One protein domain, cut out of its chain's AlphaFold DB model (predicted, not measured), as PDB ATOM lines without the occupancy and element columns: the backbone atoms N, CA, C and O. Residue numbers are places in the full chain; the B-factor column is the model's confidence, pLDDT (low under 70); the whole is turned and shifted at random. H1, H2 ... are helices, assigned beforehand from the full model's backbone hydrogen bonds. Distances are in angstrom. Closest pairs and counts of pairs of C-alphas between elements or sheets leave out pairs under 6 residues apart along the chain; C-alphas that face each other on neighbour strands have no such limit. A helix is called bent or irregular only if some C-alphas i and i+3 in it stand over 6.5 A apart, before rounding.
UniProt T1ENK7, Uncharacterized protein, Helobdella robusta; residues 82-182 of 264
ATOM      1  N   SER A  82     -35.227  44.139 -15.188       82.50
ATOM      2  CA  SER A  82     -35.479  42.729 -15.511       82.50
ATOM      3  C   SER A  82     -35.133  41.842 -14.318       82.50
ATOM      4  O   SER A  82     -35.985  41.093 -13.835       82.50
ATOM      5  N   GLY A  83     -33.925  42.004 -13.768       83.19
ATOM      6  CA  GLY A  83     -33.505  41.300 -12.559       83.19
ATOM      7  C   GLY A  83     -34.388  41.615 -11.346       83.19
ATOM      8  O   GLY A  83     -34.671  40.728 -10.535       83.19
ATOM      9  N   VAL A  84     -34.890  42.849 -11.224       84.19
ATOM     10  CA  VAL A  84     -35.845  43.232 -10.169       84.19
ATOM     11  C   VAL A  84     -37.174  42.486 -10.317       84.19
ATOM     12  O   VAL A  84     -37.688  41.984  -9.316       84.19
ATOM     13  N   PHE A  85     -37.732  42.363 -11.522       83.44
ATOM     14  CA  PHE A  85     -38.983  41.627 -11.740       83.44
ATOM     15  C   PHE A  85     -38.841  40.127 -11.467       83.44
ATOM     16  O   PHE A  85     -39.708  39.539 -10.806       83.44
ATOM     17  N   ASP A  86     -37.734  39.514 -11.886       83.00
ATOM     18  CA  ASP A  86     -37.439  38.110 -11.578       83.00
ATOM     19  C   ASP A  86     -37.345  37.888 -10.065       83.00
ATOM     20  O   ASP A  86     -37.952  36.965  -9.502       83.00
ATOM     21  N   LYS A  87     -36.661  38.807  -9.374       82.25
ATOM     22  CA  LYS A  87     -36.548  38.816  -7.914       82.25
ATOM     23  C   LYS A  87     -37.914  38.960  -7.249       82.25
ATOM     24  O   LYS A  87     -38.241  38.181  -6.358       82.25
ATOM     25  N   LEU A  88     -38.747  39.903  -7.690       83.31
ATOM     26  CA  LEU A  88     -40.095  40.098  -7.145       83.31
ATOM     27  C   LEU A  88     -40.979  38.862  -7.336       83.31
ATOM     28  O   LEU A  88     -41.714  38.485  -6.424       83.31
ATOM     29  N   THR A  89     -40.860  38.186  -8.476       82.50
ATOM     30  CA  THR A  89     -41.586  36.941  -8.760       82.50
ATOM     31  C   THR A  89     -41.186  35.815  -7.803       82.50
ATOM     32  O   THR A  89     -42.044  35.059  -7.335       82.50
ATOM     33  N   ALA A  90     -39.900  35.711  -7.458       80.44
ATOM     34  CA  ALA A  90     -39.429  34.770  -6.443       80.44
ATOM     35  C   ALA A  90     -39.928  35.147  -5.035       80.44
ATOM     36  O   ALA A  90     -40.430  34.299  -4.294       80.44
ATOM     37  N   VAL A  91     -39.855  36.435  -4.690       80.19
ATOM     38  CA  VAL A  91     -40.277  37.007  -3.400       80.19
ATOM     39  C   VAL A  91     -41.774  36.795  -3.148       80.19
ATOM     40  O   VAL A  91     -42.147  36.423  -2.035       80.19
ATOM     41  N   LEU A  92     -42.627  36.939  -4.170       77.69
ATOM     42  CA  LEU A  92     -44.077  36.705  -4.080       77.69
ATOM     43  C   LEU A  92     -44.439  35.314  -3.542       77.69
ATOM     44  O   LEU A  92     -45.469  35.160  -2.890       77.69
ATOM     45  N   LYS A  93     -43.594  34.307  -3.778       74.50
ATOM     46  CA  LYS A  93     -43.830  32.932  -3.309       74.50
ATOM     47  C   LYS A  93     -43.440  32.721  -1.846       74.50
ATOM     48  O   LYS A  93     -43.886  31.753  -1.232       74.50
ATOM     49  N   CYS A  94     -42.594  33.592  -1.298       74.56
ATOM     50  CA  CYS A  94     -41.913  33.365  -0.025       74.56
ATOM     51  C   CYS A  94     -42.265  34.398   1.049       74.56
ATOM     52  O   CYS A  94     -42.129  34.100   2.236       74.56
ATOM     53  N   VAL A  95     -42.683  35.609   0.669       79.19
ATOM     54  CA  VAL A  95     -43.002  36.668   1.631       79.19
ATOM     55  C   VAL A  95     -44.358  36.398   2.276       79.19
ATOM     56  O   VAL A  95     -45.381  36.441   1.593       79.19
ATOM     57  N   PRO A  96     -44.412  36.187   3.603       80.06
ATOM     58  CA  PRO A  96     -45.683  36.109   4.294       80.06
ATOM     59  C   PRO A  96     -46.315  37.503   4.322       80.06
ATOM     60  O   PRO A  96     -45.735  38.446   4.862       80.06
ATOM     61  N   VAL A  97     -47.514  37.635   3.765       88.00
ATOM     62  CA  VAL A  97     -48.323  38.861   3.807       88.00
ATOM     63  C   VAL A  97     -49.583  38.639   4.641       88.00
ATOM     64  O   VAL A  97     -50.007  37.504   4.848       88.00
ATOM     65  N   TYR A  98     -50.161  39.704   5.192       85.25
ATOM     66  CA  TYR A  98     -51.456  39.624   5.865       85.25
ATOM     67  C   TYR A  98     -52.565  39.272   4.865       85.25
ATOM     68  O   TYR A  98     -52.692  39.922   3.833       85.25
ATOM     69  N   ASP A  99     -53.414  38.307   5.229       83.56
ATOM     70  CA  ASP A  99     -54.531  37.840   4.389       83.56
ATOM     71  C   ASP A  99     -55.641  38.892   4.233       83.56
ATOM     72  O   ASP A  99     -56.469  38.829   3.329       83.56
ATOM     73  N   HIS A 100     -55.694  39.862   5.148       86.69
ATOM     74  CA  HIS A 100     -56.702  40.907   5.146       86.69
ATOM     75  C   HIS A 100     -56.107  42.256   5.531       86.69
ATOM     76  O   HIS A 100     -55.256  42.371   6.412       86.69
ATOM     77  N   ILE A 101     -56.635  43.311   4.912       89.00
ATOM     78  CA  ILE A 101     -56.278  44.685   5.257       89.00
ATOM     79  C   ILE A 101     -56.931  45.029   6.608       89.00
ATOM     80  O   ILE A 101     -58.171  44.953   6.727       89.00
ATOM     81  N   PRO A 102     -56.146  45.443   7.624       87.44
ATOM     82  CA  PRO A 102     -56.690  45.852   8.911       87.44
ATOM     83  C   PRO A 102     -57.744  46.945   8.732       87.44
ATOM     84  O   PRO A 102     -57.527  47.920   8.014       87.44
ATOM     85  N   LYS A 103     -58.891  46.806   9.411       87.12
ATOM     86  CA  LYS A 103     -60.023  47.749   9.322       87.12
ATOM     87  C   LYS A 103     -59.626  49.235   9.369       87.12
ATOM     88  O   LYS A 103     -60.096  49.958   8.495       87.12
ATOM     89  N   PRO A 104     -58.776  49.708  10.307       85.69
ATOM     90  CA  PRO A 104     -58.429  51.131  10.380       85.69
ATOM     91  C   PRO A 104     -57.550  51.625   9.220       85.69
ATOM     92  O   PRO A 104     -57.350  52.827   9.096       85.69
ATOM     93  N   CYS A 105     -57.008  50.728   8.394       90.00
ATOM     94  CA  CYS A 105     -56.102  51.064   7.296       90.00
ATOM     95  C   CYS A 105     -56.803  51.112   5.936       90.00
ATOM     96  O   CYS A 105     -56.231  51.643   4.997       90.00
ATOM     97  N   ARG A 106     -58.012  50.546   5.806       90.69
ATOM     98  CA  ARG A 106     -58.647  50.254   4.506       90.69
ATOM     99  C   ARG A 106     -58.831  51.472   3.607       90.69
ATOM    100  O   ARG A 106     -58.588  51.369   2.416       90.69
ATOM    101  N   GLU A 107     -59.239  52.602   4.177       89.19
ATOM    102  CA  GLU A 107     -59.442  53.846   3.427       89.19
ATOM    103  C   GLU A 107     -58.118  54.352   2.843       89.19
ATOM    104  O   GLU A 107     -57.979  54.476   1.631       89.19
ATOM    105  N   LYS A 108     -57.092  54.515   3.687       88.44
ATOM    106  CA  LYS A 108     -55.743  54.905   3.246       88.44
ATOM    107  C   LYS A 108     -55.143  53.908   2.258       88.44
ATOM    108  O   LYS A 108     -54.562  54.304   1.257       88.44
ATOM    109  N   PHE A 109     -55.325  52.617   2.529       91.94
ATOM    110  CA  PHE A 109     -54.861  51.546   1.662       91.94
ATOM    111  C   PHE A 109     -55.533  51.585   0.290       91.94
ATOM    112  O   PHE A 109     -54.916  51.148  -0.660       91.94
ATOM    113  N   ALA A 110     -56.764  52.084   0.154       90.56
ATOM    114  CA  ALA A 110     -57.425  52.185  -1.146       90.56
ATOM    115  C   ALA A 110     -56.911  53.367  -1.984       90.56
ATOM    116  O   ALA A 110     -56.930  53.299  -3.210       90.56
ATOM    117  N   HIS A 111     -56.446  54.448  -1.356       90.69
ATOM    118  CA  HIS A 111     -55.966  55.629  -2.079       90.69
ATOM    119  C   HIS A 111     -54.620  55.399  -2.775       90.69
ATOM    120  O   HIS A 111     -54.469  55.769  -3.937       90.69
ATOM    121  N   GLU A 112     -53.672  54.747  -2.101       91.38
ATOM    122  CA  GLU A 112     -52.308  54.583  -2.620       91.38
ATOM    123  C   GLU A 112     -52.230  53.730  -3.912       91.38
ATOM    124  O   GLU A 112     -51.633  54.186  -4.885       91.38
ATOM    125  N   PRO A 113     -52.892  52.557  -4.024       92.50
ATOM    126  CA  PRO A 113     -52.956  51.784  -5.264       92.50
ATOM    127  C   PRO A 113     -53.558  52.563  -6.421       92.50
ATOM    128  O   PRO A 113     -53.098  52.428  -7.546       92.50
ATOM    129  N   ASN A 114     -54.581  53.381  -6.161       92.62
ATOM    130  CA  ASN A 114     -55.197  54.195  -7.205       92.62
ATOM    131  C   ASN A 114     -54.213  55.241  -7.740       92.62
ATOM    132  O   ASN A 114     -54.162  55.461  -8.949       92.62
ATOM    133  N   ALA A 115     -53.394  55.844  -6.871       92.88
ATOM    134  CA  ALA A 115     -52.333  56.754  -7.293       92.88
ATOM    135  C   ALA A 115     -51.263  56.030  -8.128       92.88
ATOM    136  O   ALA A 115     -50.868  56.534  -9.178       92.88
ATOM    137  N   LEU A 116     -50.857  54.823  -7.719       94.50
ATOM    138  CA  LEU A 116     -49.896  54.002  -8.465       94.50
ATOM    139  C   LEU A 116     -50.431  53.579  -9.836       94.50
ATOM    140  O   LEU A 116     -49.733  53.722 -10.836       94.50
ATOM    141  N   LEU A 117     -51.681  53.117  -9.901       95.38
ATOM    142  CA  LEU A 117     -52.344  52.780 -11.163       95.38
ATOM    143  C   LEU A 117     -52.460  54.008 -12.069       95.38
ATOM    144  O   LEU A 117     -52.213  53.908 -13.264       95.38
ATOM    145  N   THR A 118     -52.778  55.175 -11.507       96.06
ATOM    146  CA  THR A 118     -52.828  56.433 -12.266       96.06
ATOM    147  C   THR A 118     -51.453  56.803 -12.822       96.06
ATOM    148  O   THR A 118     -51.362  57.204 -13.977       96.06
ATOM    149  N   ALA A 119     -50.380  56.632 -12.043       94.94
ATOM    150  CA  ALA A 119     -49.015  56.882 -12.504       94.94
ATOM    151  C   ALA A 119     -48.628  55.958 -13.670       94.94
ATOM    152  O   ALA A 119     -48.156  56.441 -14.695       94.94
ATOM    153  N   VAL A 120     -48.937  54.661 -13.561       96.44
ATOM    154  CA  VAL A 120     -48.738  53.688 -14.649       96.44
ATOM    155  C   VAL A 120     -49.553  54.053 -15.892       96.44
ATOM    156  O   VAL A 120     -49.050  53.965 -17.005       96.44
ATOM    157  N   CYS A 121     -50.809  54.474 -15.730       96.25
ATOM    158  CA  CYS A 121     -51.643  54.880 -16.863       96.25
ATOM    159  C   CYS A 121     -51.131  56.156 -17.546       96.25
ATOM    160  O   CYS A 121     -51.253  56.280 -18.762       96.25
ATOM    161  N   ASN A 122     -50.584  57.101 -16.777       96.38
ATOM    162  CA  ASN A 122     -50.059  58.361 -17.301       96.38
ATOM    163  C   ASN A 122     -48.714  58.180 -18.009       96.38
ATOM    164  O   ASN A 122     -48.464  58.852 -19.006       96.38
ATOM    165  N   ASP A 123     -47.867  57.284 -17.503       94.69
ATOM    166  CA  ASP A 123     -46.575  56.961 -18.099       94.69
ATOM    167  C   ASP A 123     -46.283  55.453 -17.996       94.69
ATOM    168  O   ASP A 123     -45.585  54.997 -17.081       94.69
ATOM    169  N   PRO A 124     -46.824  54.655 -18.936       91.44
ATOM    170  CA  PRO A 124     -46.634  53.209 -18.941       91.44
ATOM    171  C   PRO A 124     -45.232  52.798 -19.404       91.44
ATOM    172  O   PRO A 124     -44.887  51.621 -19.275       91.44
ATOM    173  N   GLY A 125     -44.460  53.725 -19.985       90.19
ATOM    174  CA  GLY A 125     -43.106  53.480 -20.475       90.19
ATOM    175  C   GLY A 125     -42.055  53.495 -19.369       90.19
ATOM    176  O   GLY A 125     -40.984  52.924 -19.563       90.19
ATOM    177  N   ASP A 126     -42.365  54.098 -18.220       90.12
ATOM    178  CA  ASP A 126     -41.474  54.129 -17.068       90.12
ATOM    179  C   ASP A 126     -41.594  52.836 -16.226       90.12
ATOM    180  O   ASP A 126     -42.609  52.604 -15.551       90.12
ATOM    181  N   PRO A 127     -40.560  51.973 -16.218       88.69
ATOM    182  CA  PRO A 127     -40.559  50.744 -15.431       88.69
ATOM    183  C   PRO A 127     -40.601  50.994 -13.913       88.69
ATOM    184  O   PRO A 127     -41.048  50.113 -13.169       88.69
ATOM    185  N   ALA A 128     -40.210  52.177 -13.425       90.94
ATOM    186  CA  ALA A 128     -40.268  52.507 -12.002       90.94
ATOM    187  C   ALA A 128     -41.708  52.503 -11.464       90.94
ATOM    188  O   ALA A 128     -41.948  52.011 -10.353       90.94
ATOM    189  N   HIS A 129     -42.680  52.984 -12.250       92.50
ATOM    190  CA  HIS A 129     -44.099  52.950 -11.879       92.50
ATOM    191  C   HIS A 129     -44.603  51.514 -11.697       92.50
ATOM    192  O   HIS A 129     -45.286  51.209 -10.712       92.50
ATOM    193  N   TRP A 130     -44.203  50.617 -12.598       92.31
ATOM    194  CA  TRP A 130     -44.547  49.199 -12.529       92.31
ATOM    195  C   TRP A 130     -43.915  48.513 -11.320       92.31
ATOM    196  O   TRP A 130     -44.613  47.828 -10.569       92.31
ATOM    197  N   VAL A 131     -42.619  48.729 -11.071       90.69
ATOM    198  CA  VAL A 131     -41.947  48.146  -9.898       90.69
ATOM    199  C   VAL A 131     -42.585  48.633  -8.602       90.69
ATOM    200  O   VAL A 131     -42.824  47.820  -7.707       90.69
ATOM    201  N   ARG A 132     -42.922  49.926  -8.491       92.81
ATOM    202  CA  ARG A 132     -43.677  50.427  -7.332       92.81
ATOM    203  C   ARG A 132     -44.998  49.669  -7.195       92.81
ATOM    204  O   ARG A 132     -45.221  49.020  -6.174       92.81
ATOM    205  N   LEU A 133     -45.827  49.634  -8.234       93.69
ATOM    206  CA  LEU A 133     -47.104  48.916  -8.186       93.69
ATOM    207  C   LEU A 133     -46.954  47.465  -7.684       93.69
ATOM    208  O   LEU A 133     -47.682  47.053  -6.777       93.69
ATOM    209  N   HIS A 134     -45.974  46.719  -8.198       89.69
ATOM    210  CA  HIS A 134     -45.710  45.339  -7.775       89.69
ATOM    211  C   HIS A 134     -45.232  45.225  -6.317       89.69
ATOM    212  O   HIS A 134     -45.658  44.330  -5.583       89.69
ATOM    213  N   CYS A 135     -44.377  46.142  -5.866       91.31
ATOM    214  CA  CYS A 135     -43.850  46.149  -4.503       91.31
ATOM    215  C   CYS A 135     -44.882  46.577  -3.449       91.31
ATOM    216  O   CYS A 135     -44.688  46.287  -2.267       91.31
ATOM    217  N   PHE A 136     -45.954  47.276  -3.836       93.06
ATOM    218  CA  PHE A 136     -46.890  47.903  -2.896       93.06
ATOM    219  C   PHE A 136     -47.467  46.920  -1.871       93.06
ATOM    220  O   PHE A 136     -47.285  47.089  -0.662       93.06
ATOM    221  N   VAL A 137     -48.125  45.857  -2.343       91.44
ATOM    222  CA  VAL A 137     -48.774  44.871  -1.462       91.44
ATOM    223  C   VAL A 137     -47.733  44.129  -0.622       91.44
ATOM    224  O   VAL A 137     -47.921  43.960   0.585       91.44
ATOM    225  N   LEU A 138     -46.621  43.744  -1.253       89.44
ATOM    226  CA  LEU A 138     -45.527  43.017  -0.617       89.44
ATOM    227  C   LEU A 138     -44.905  43.794   0.538       89.44
ATOM    228  O   LEU A 138     -44.641  43.212   1.586       89.44
ATOM    229  N   TYR A 139     -44.691  45.097   0.364       91.44
ATOM    230  CA  TYR A 139     -44.105  45.949   1.389       91.44
ATOM    231  C   TYR A 139     -45.117  46.260   2.493       91.44
ATOM    232  O   TYR A 139     -44.873  46.008   3.677       91.44
ATOM    233  N   VAL A 140     -46.288  46.782   2.116       92.81
ATOM    234  CA  VAL A 140     -47.269  47.305   3.073       92.81
ATOM    235  C   VAL A 140     -47.821  46.195   3.968       92.81
ATOM    236  O   VAL A 140     -47.877  46.365   5.193       92.81
ATOM    237  N   LEU A 141     -48.175  45.044   3.391       91.19
ATOM    238  CA  LEU A 141     -48.821  43.942   4.112       91.19
ATOM    239  C   LEU A 141     -47.856  42.861   4.606       91.19
ATOM    240  O   LEU A 141     -48.313  41.846   5.122       91.19
ATOM    241  N   GLN A 142     -46.543  43.063   4.518       88.00
ATOM    242  CA  GLN A 142     -45.561  42.089   4.992       88.00
ATOM    243  C   GLN A 142     -45.765  41.714   6.474       88.00
ATOM    244  O   GLN A 142     -45.735  42.583   7.356       88.00
ATOM    245  N   LYS A 143     -45.889  40.426   6.795       84.31
ATOM    246  CA  LYS A 143     -45.840  39.949   8.184       84.31
ATOM    247  C   LYS A 143     -44.410  40.092   8.708       84.31
ATOM    248  O   LYS A 143     -43.444  39.770   8.021       84.31
ATOM    249  N   THR A 144     -44.253  40.584   9.932       76.06
ATOM    250  CA  THR A 144     -42.944  40.610  10.593       76.06
ATOM    251  C   THR A 144     -42.702  39.279  11.298       76.06
ATOM    252  O   THR A 144     -43.608  38.716  11.906       76.06
ATOM    253  N   SER A 145     -41.463  38.783  11.258       61.41
ATOM    254  CA  SER A 145     -41.071  37.514  11.898       61.41
ATOM    255  C   SER A 145     -41.237  37.511  13.424       61.41
ATOM    256  O   SER A 145     -41.266  36.455  14.045       61.41
ATOM    257  N   ARG A 146     -41.357  38.691  14.048       55.72
ATOM    258  CA  ARG A 146     -41.521  38.880  15.498       55.72
ATOM    259  C   ARG A 146     -42.897  39.470  15.821       55.72
ATOM    260  O   ARG A 146     -43.012  40.608  16.274       55.72
ATOM    261  N   GLY A 147     -43.949  38.700  15.562       45.47
ATOM    262  CA  GLY A 147     -45.339  39.073  15.837       45.47
ATOM    263  C   GLY A 147     -45.779  38.734  17.262       45.47
ATOM    264  O   GLY A 147     -46.578  37.831  17.464       45.47
ATOM    265  N   GLY A 148     -45.266  39.444  18.269       53.09
ATOM    266  CA  GLY A 148     -45.832  39.391  19.622       53.09
ATOM    267  C   GLY A 148     -47.023  40.346  19.783       53.09
ATOM    268  O   GLY A 148     -47.113  41.346  19.072       53.09
ATOM    269  N   ARG A 149     -47.869  40.115  20.803       51.25
ATOM    270  CA  ARG A 149     -49.038  40.935  21.231       51.25
ATOM    271  C   ARG A 149     -48.785  42.457  21.342       51.25
ATOM    272  O   ARG A 149     -49.723  43.224  21.523       51.25
ATOM    273  N   ARG A 150     -47.525  42.901  21.268       54.22
ATOM    274  CA  ARG A 150     -47.075  44.290  21.441       54.22
ATOM    275  C   ARG A 150     -47.077  45.132  20.160       54.22
ATOM    276  O   ARG A 150     -47.059  46.353  20.282       54.22
ATOM    277  N   VAL A 151     -47.117  44.542  18.960       58.75
ATOM    278  CA  VAL A 151     -47.146  45.327  17.710       58.75
ATOM    279  C   VAL A 151     -48.556  45.300  17.130       58.75
ATOM    280  O   VAL A 151     -49.009  44.291  16.600       58.75
ATOM    281  N   ASN A 152     -49.272  46.420  17.244       77.25
ATOM    282  CA  ASN A 152     -50.572  46.583  16.600       77.25
ATOM    283  C   ASN A 152     -50.384  46.525  15.073       77.25
ATOM    284  O   ASN A 152     -49.841  47.461  14.483       77.25
ATOM    285  N   GLN A 153     -50.844  45.436  14.449       81.00
ATOM    286  CA  GLN A 153     -50.757  45.195  13.003       81.00
ATOM    287  C   GLN A 153     -51.261  46.395  12.188       81.00
ATOM    288  O   GLN A 153     -50.607  46.815  11.237       81.00
ATOM    289  N   GLY A 154     -52.376  47.006  12.603       85.94
ATOM    290  CA  GLY A 154     -52.932  48.182  11.932       85.94
ATOM    291  C   GLY A 154     -52.023  49.411  12.018       85.94
ATOM    292  O   GLY A 154     -51.893  50.149  11.047       85.94
ATOM    293  N   ASN A 155     -51.334  49.619  13.144       87.50
ATOM    294  CA  ASN A 155     -50.379  50.724  13.269       87.50
ATOM    295  C   ASN A 155     -49.156  50.510  12.373       87.50
ATOM    296  O   ASN A 155     -48.692  51.458  11.748       87.50
ATOM    297  N   LEU A 156     -48.660  49.271  12.283       88.19
ATOM    298  CA  LEU A 156     -47.539  48.937  11.407       88.19
ATOM    299  C   LEU A 156     -47.897  49.140   9.929       88.19
ATOM    300  O   LEU A 156     -47.140  49.777   9.202       88.19
ATOM    301  N   VAL A 157     -49.062  48.646   9.501       91.00
ATOM    302  CA  VAL A 157     -49.549  48.834   8.126       91.00
ATOM    303  C   VAL A 157     -49.745  50.322   7.820       91.00
ATOM    304  O   VAL A 157     -49.298  50.790   6.780       91.00
ATOM    305  N   ASN A 158     -50.332  51.097   8.740       90.88
ATOM    306  CA  ASN A 158     -50.484  52.547   8.566       90.88
ATOM    307  C   ASN A 158     -49.147  53.289   8.467       90.88
ATOM    308  O   ASN A 158     -49.033  54.222   7.672       90.88
ATOM    309  N   LYS A 159     -48.150  52.892   9.266       90.94
ATOM    310  CA  LYS A 159     -46.797  53.446   9.177       90.94
ATOM    311  C   LYS A 159     -46.217  53.212   7.781       90.94
ATOM    312  O   LYS A 159     -45.863  54.174   7.113       90.94
ATOM    313  N   ARG A 160     -46.232  51.964   7.307       92.62
ATOM    314  CA  ARG A 160     -45.717  51.611   5.976       92.62
ATOM    315  C   ARG A 160     -46.458  52.310   4.845       92.62
ATOM    316  O   ARG A 160     -45.810  52.778   3.926       92.62
ATOM    317  N   LEU A 161     -47.784  52.436   4.931       93.31
ATOM    318  CA  LEU A 161     -48.570  53.219   3.969       93.31
ATOM    319  C   LEU A 161     -48.110  54.679   3.900       93.31
ATOM    320  O   LEU A 161     -48.100  55.263   2.828       93.31
ATOM    321  N   SER A 162     -47.728  55.263   5.039       90.81
ATOM    322  CA  SER A 162     -47.310  56.669   5.108       90.81
ATOM    323  C   SER A 162     -45.882  56.881   4.588       90.81
ATOM    324  O   SER A 162     -45.549  57.972   4.144       90.81
ATOM    325  N   GLU A 163     -45.045  55.845   4.649       92.31
ATOM    326  CA  GLU A 163     -43.660  55.838   4.155       92.31
ATOM    327  C   GLU A 163     -43.569  55.429   2.675       92.31
ATOM    328  O   GLU A 163     -42.565  55.688   2.019       92.31
ATOM    329  N   TYR A 164     -44.609  54.791   2.133       93.38
ATOM    330  CA  TYR A 164     -44.550  54.152   0.822       93.38
ATOM    331  C   TYR A 164     -44.382  55.137  -0.344       93.38
ATOM    332  O   TYR A 164     -43.652  54.859  -1.288       93.38
ATOM    333  N   SER A 165     -45.027  56.300  -0.301       85.81
ATOM    334  CA  SER A 165     -44.907  57.288  -1.381       85.81
ATOM    335  C   SER A 165     -43.516  57.929  -1.437       85.81
ATOM    336  O   SER A 165     -43.033  58.273  -2.521       85.81
ATOM    337  N   THR A 166     -42.858  58.047  -0.280       89.25
ATOM    338  CA  THR A 166     -41.573  58.736  -0.099       89.25
ATOM    339  C   THR A 166     -40.363  57.806  -0.133       89.25
ATOM    340  O   THR A 166     -39.244  58.287  -0.315       89.25
ATOM    341  N   ILE A 167     -40.553  56.490   0.008       92.38
ATOM    342  CA  ILE A 167     -39.456  55.523  -0.079       92.38
ATOM    343  C   ILE A 167     -38.843  55.520  -1.489       92.38
ATOM    344  O   ILE A 167     -39.540  55.484  -2.508       92.38
ATOM    345  N   GLY A 168     -37.511  55.570  -1.551       90.81
ATOM    346  CA  GLY A 168     -36.767  55.420  -2.800       90.81
ATOM    347  C   GLY A 168     -36.921  54.009  -3.370       90.81
ATOM    348  O   GLY A 168     -37.035  53.040  -2.617       90.81
ATOM    349  N   LEU A 169     -36.909  53.884  -4.701       88.69
ATOM    350  CA  LEU A 169     -37.127  52.599  -5.374       88.69
ATOM    351  C   LEU A 169     -36.059  51.562  -4.999       88.69
ATOM    352  O   LEU A 169     -36.390  50.420  -4.695       88.69
ATOM    353  N   GLU A 170     -34.795  51.978  -4.928       87.00
ATOM    354  CA  GLU A 170     -33.681  51.127  -4.497       87.00
ATOM    355  C   GLU A 170     -33.895  50.593  -3.076       87.00
ATOM    356  O   GLU A 170     -33.805  49.392  -2.830       87.00
ATOM    357  N   THR A 171     -34.255  51.473  -2.136       88.56
ATOM    358  CA  THR A 171     -34.529  51.093  -0.743       88.56
ATOM    359  C   THR A 171     -35.709  50.130  -0.646       88.56
ATOM    360  O   THR A 171     -35.677  49.187   0.148       88.56
ATOM    361  N   LEU A 172     -36.744  50.341  -1.462       89.56
ATOM    362  CA  LEU A 172     -37.914  49.474  -1.519       89.56
ATOM    363  C   LEU A 172     -37.545  48.067  -1.997       89.56
ATOM    364  O   LEU A 172     -37.951  47.090  -1.371       89.56
ATOM    365  N   VAL A 173     -36.747  47.958  -3.061       86.44
ATOM    366  CA  VAL A 173     -36.287  46.668  -3.594       86.44
ATOM    367  C   VAL A 173     -35.388  45.947  -2.584       86.44
ATOM    368  O   VAL A 173     -35.591  44.756  -2.336       86.44
ATOM    369  N   LEU A 174     -34.472  46.671  -1.929       85.44
ATOM    370  CA  LEU A 174     -33.564  46.123  -0.910       85.44
ATOM    371  C   LEU A 174     -34.294  45.500   0.287       85.44
ATOM    372  O   LEU A 174     -33.775  44.578   0.922       85.44
ATOM    373  N   CYS A 175     -35.519  45.945   0.590       84.62
ATOM    374  CA  CYS A 175     -36.335  45.352   1.653       84.62
ATOM    375  C   CYS A 175     -36.664  43.867   1.404       84.62
ATOM    376  O   CYS A 175     -37.055  43.161   2.340       84.62
ATOM    377  N   PHE A 176     -36.506  43.380   0.168       81.81
ATOM    378  CA  PHE A 176     -36.840  42.013  -0.225       81.81
ATOM    379  C   PHE A 176     -35.629  41.082  -0.385       81.81
ATOM    380  O   PHE A 176     -35.799  39.876  -0.578       81.81
ATOM    381  N   ASP A 177     -34.405  41.585  -0.242       78.00
ATOM    382  CA  ASP A 177     -33.170  40.825  -0.485       78.00
ATOM    383  C   ASP A 177     -33.025  39.603   0.430       78.00
ATOM    384  O   ASP A 177     -32.548  38.548   0.005       78.00
ATOM    385  N   GLY A 178     -33.532  39.706   1.659       69.69
ATOM    386  CA  GLY A 178     -33.517  38.616   2.635       69.69
ATOM    387  C   GLY A 178     -34.364  37.395   2.251       69.69
ATOM    388  O   GLY A 178     -34.103  36.308   2.762       69.69
ATOM    389  N   PHE A 179     -35.342  37.532   1.346       67.81
ATOM    390  CA  PHE A 179     -36.252  36.435   0.977       67.81
ATOM    391  C   PHE A 179     -35.705  35.534  -0.131       67.81
ATOM    392  O   PHE A 179     -36.090  34.371  -0.210       67.81
ATOM    393  N   ASN A 180     -34.775  36.032  -0.946       59.56
ATOM    394  CA  ASN A 180     -34.206  35.278  -2.071       59.56
ATOM    395  C   ASN A 180     -33.187  34.224  -1.624       59.56
ATOM    396  O   ASN A 180     -32.991  33.214  -2.289       59.56
ATOM    397  N   ASN A 181     -32.568  34.434  -0.459       52.75
ATOM    398  CA  ASN A 181     -31.578  33.519   0.111       52.75
ATOM    399  C   ASN A 181     -32.199  32.401   0.956       52.75
ATOM    400  O   ASN A 181     -31.478  31.547   1.483       52.75
ATOM    401  N   ALA A 182     -33.530  32.379   1.091       52.84
ATOM    402  CA  ALA A 182     -34.232  31.256   1.685       52.84
ATOM    403  C   ALA A 182     -34.151  30.076   0.710       52.84
ATOM    404  O   ALA A 182     -35.039  29.862  -0.112       52.84
TER     405      ALA A 182
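What this domain is: This is residues 82 to 182 of the 264 residues of an uncharacterized protein of Helobdella robusta (UniProt T1ENK7). Helix H3 forms the core of a compact helical domain, with H2 packed along one side of it and H1 along the opposite side, while H4 overlaps one end of H3 and completes an up-and-down bundle with H2 and H3. The short H5 packs on H3, the short H6 packs on H1, and residues 146 to 151 stick out as a loop. The printed part has 101 residues with six named helices, H1 to H6 in order, and no named strand: all helix. The radius of gyration of the C-alphas is 13.8 A, and the spans are 44 by 34 by 21 A.

How they stand to each other: H2, residues 103 to 122, touches H3, residues 127 to 140, with residues 113 to 120 alone; this hairpin has a shallow tilt of 10 degrees, opposite ways, and closest C-alphas Val 120 and His 129, 5.5 A apart. H4, residues 153 to 164, touches H2 at Cys 105 and Asn 158, closest C-alphas 5.9 A apart. H1, residues 82 to 94, touches H3 at a shallow tilt of 17 degrees, the same way, with closest C-alphas Leu 92 and Leu 138, 7.3 A apart. H5, residues 169 to 174, touches H3 at a steep tilt of 48 degrees, with closest C-alphas Arg 132 and Leu 169, 7.2 A apart. H6, residues 177 to 180, touches H1, with closest C-alphas Val 91 and Phe 179, 6.0 A apart. Each O i to N i+4 pair is within hydrogen-bond range in H4 and H5, against 7 of 9 in H1, 11 of 16 in H2 and 8 of 10 in H3; H6 is too short for one.

Where its parts are: H1 begins at C-alpha 82 (-35.479, 42.729, -15.511) and H6 ends at C-alpha 180 (-34.206, 35.278, -2.071). H2 is 30.3 A long, H3 20.0 A, H1 19.2 A and H4 16.3 A. H2 and H3 are irregular: C-alphas 104 and 107 are 7.5 A apart, C-alphas 134 and 137 7.0 A.

The domain as a whole: The printed part has no cut; the H3 to H4 link is long. Residues 145 to 151 and 178 to 182 have pLDDT under 70.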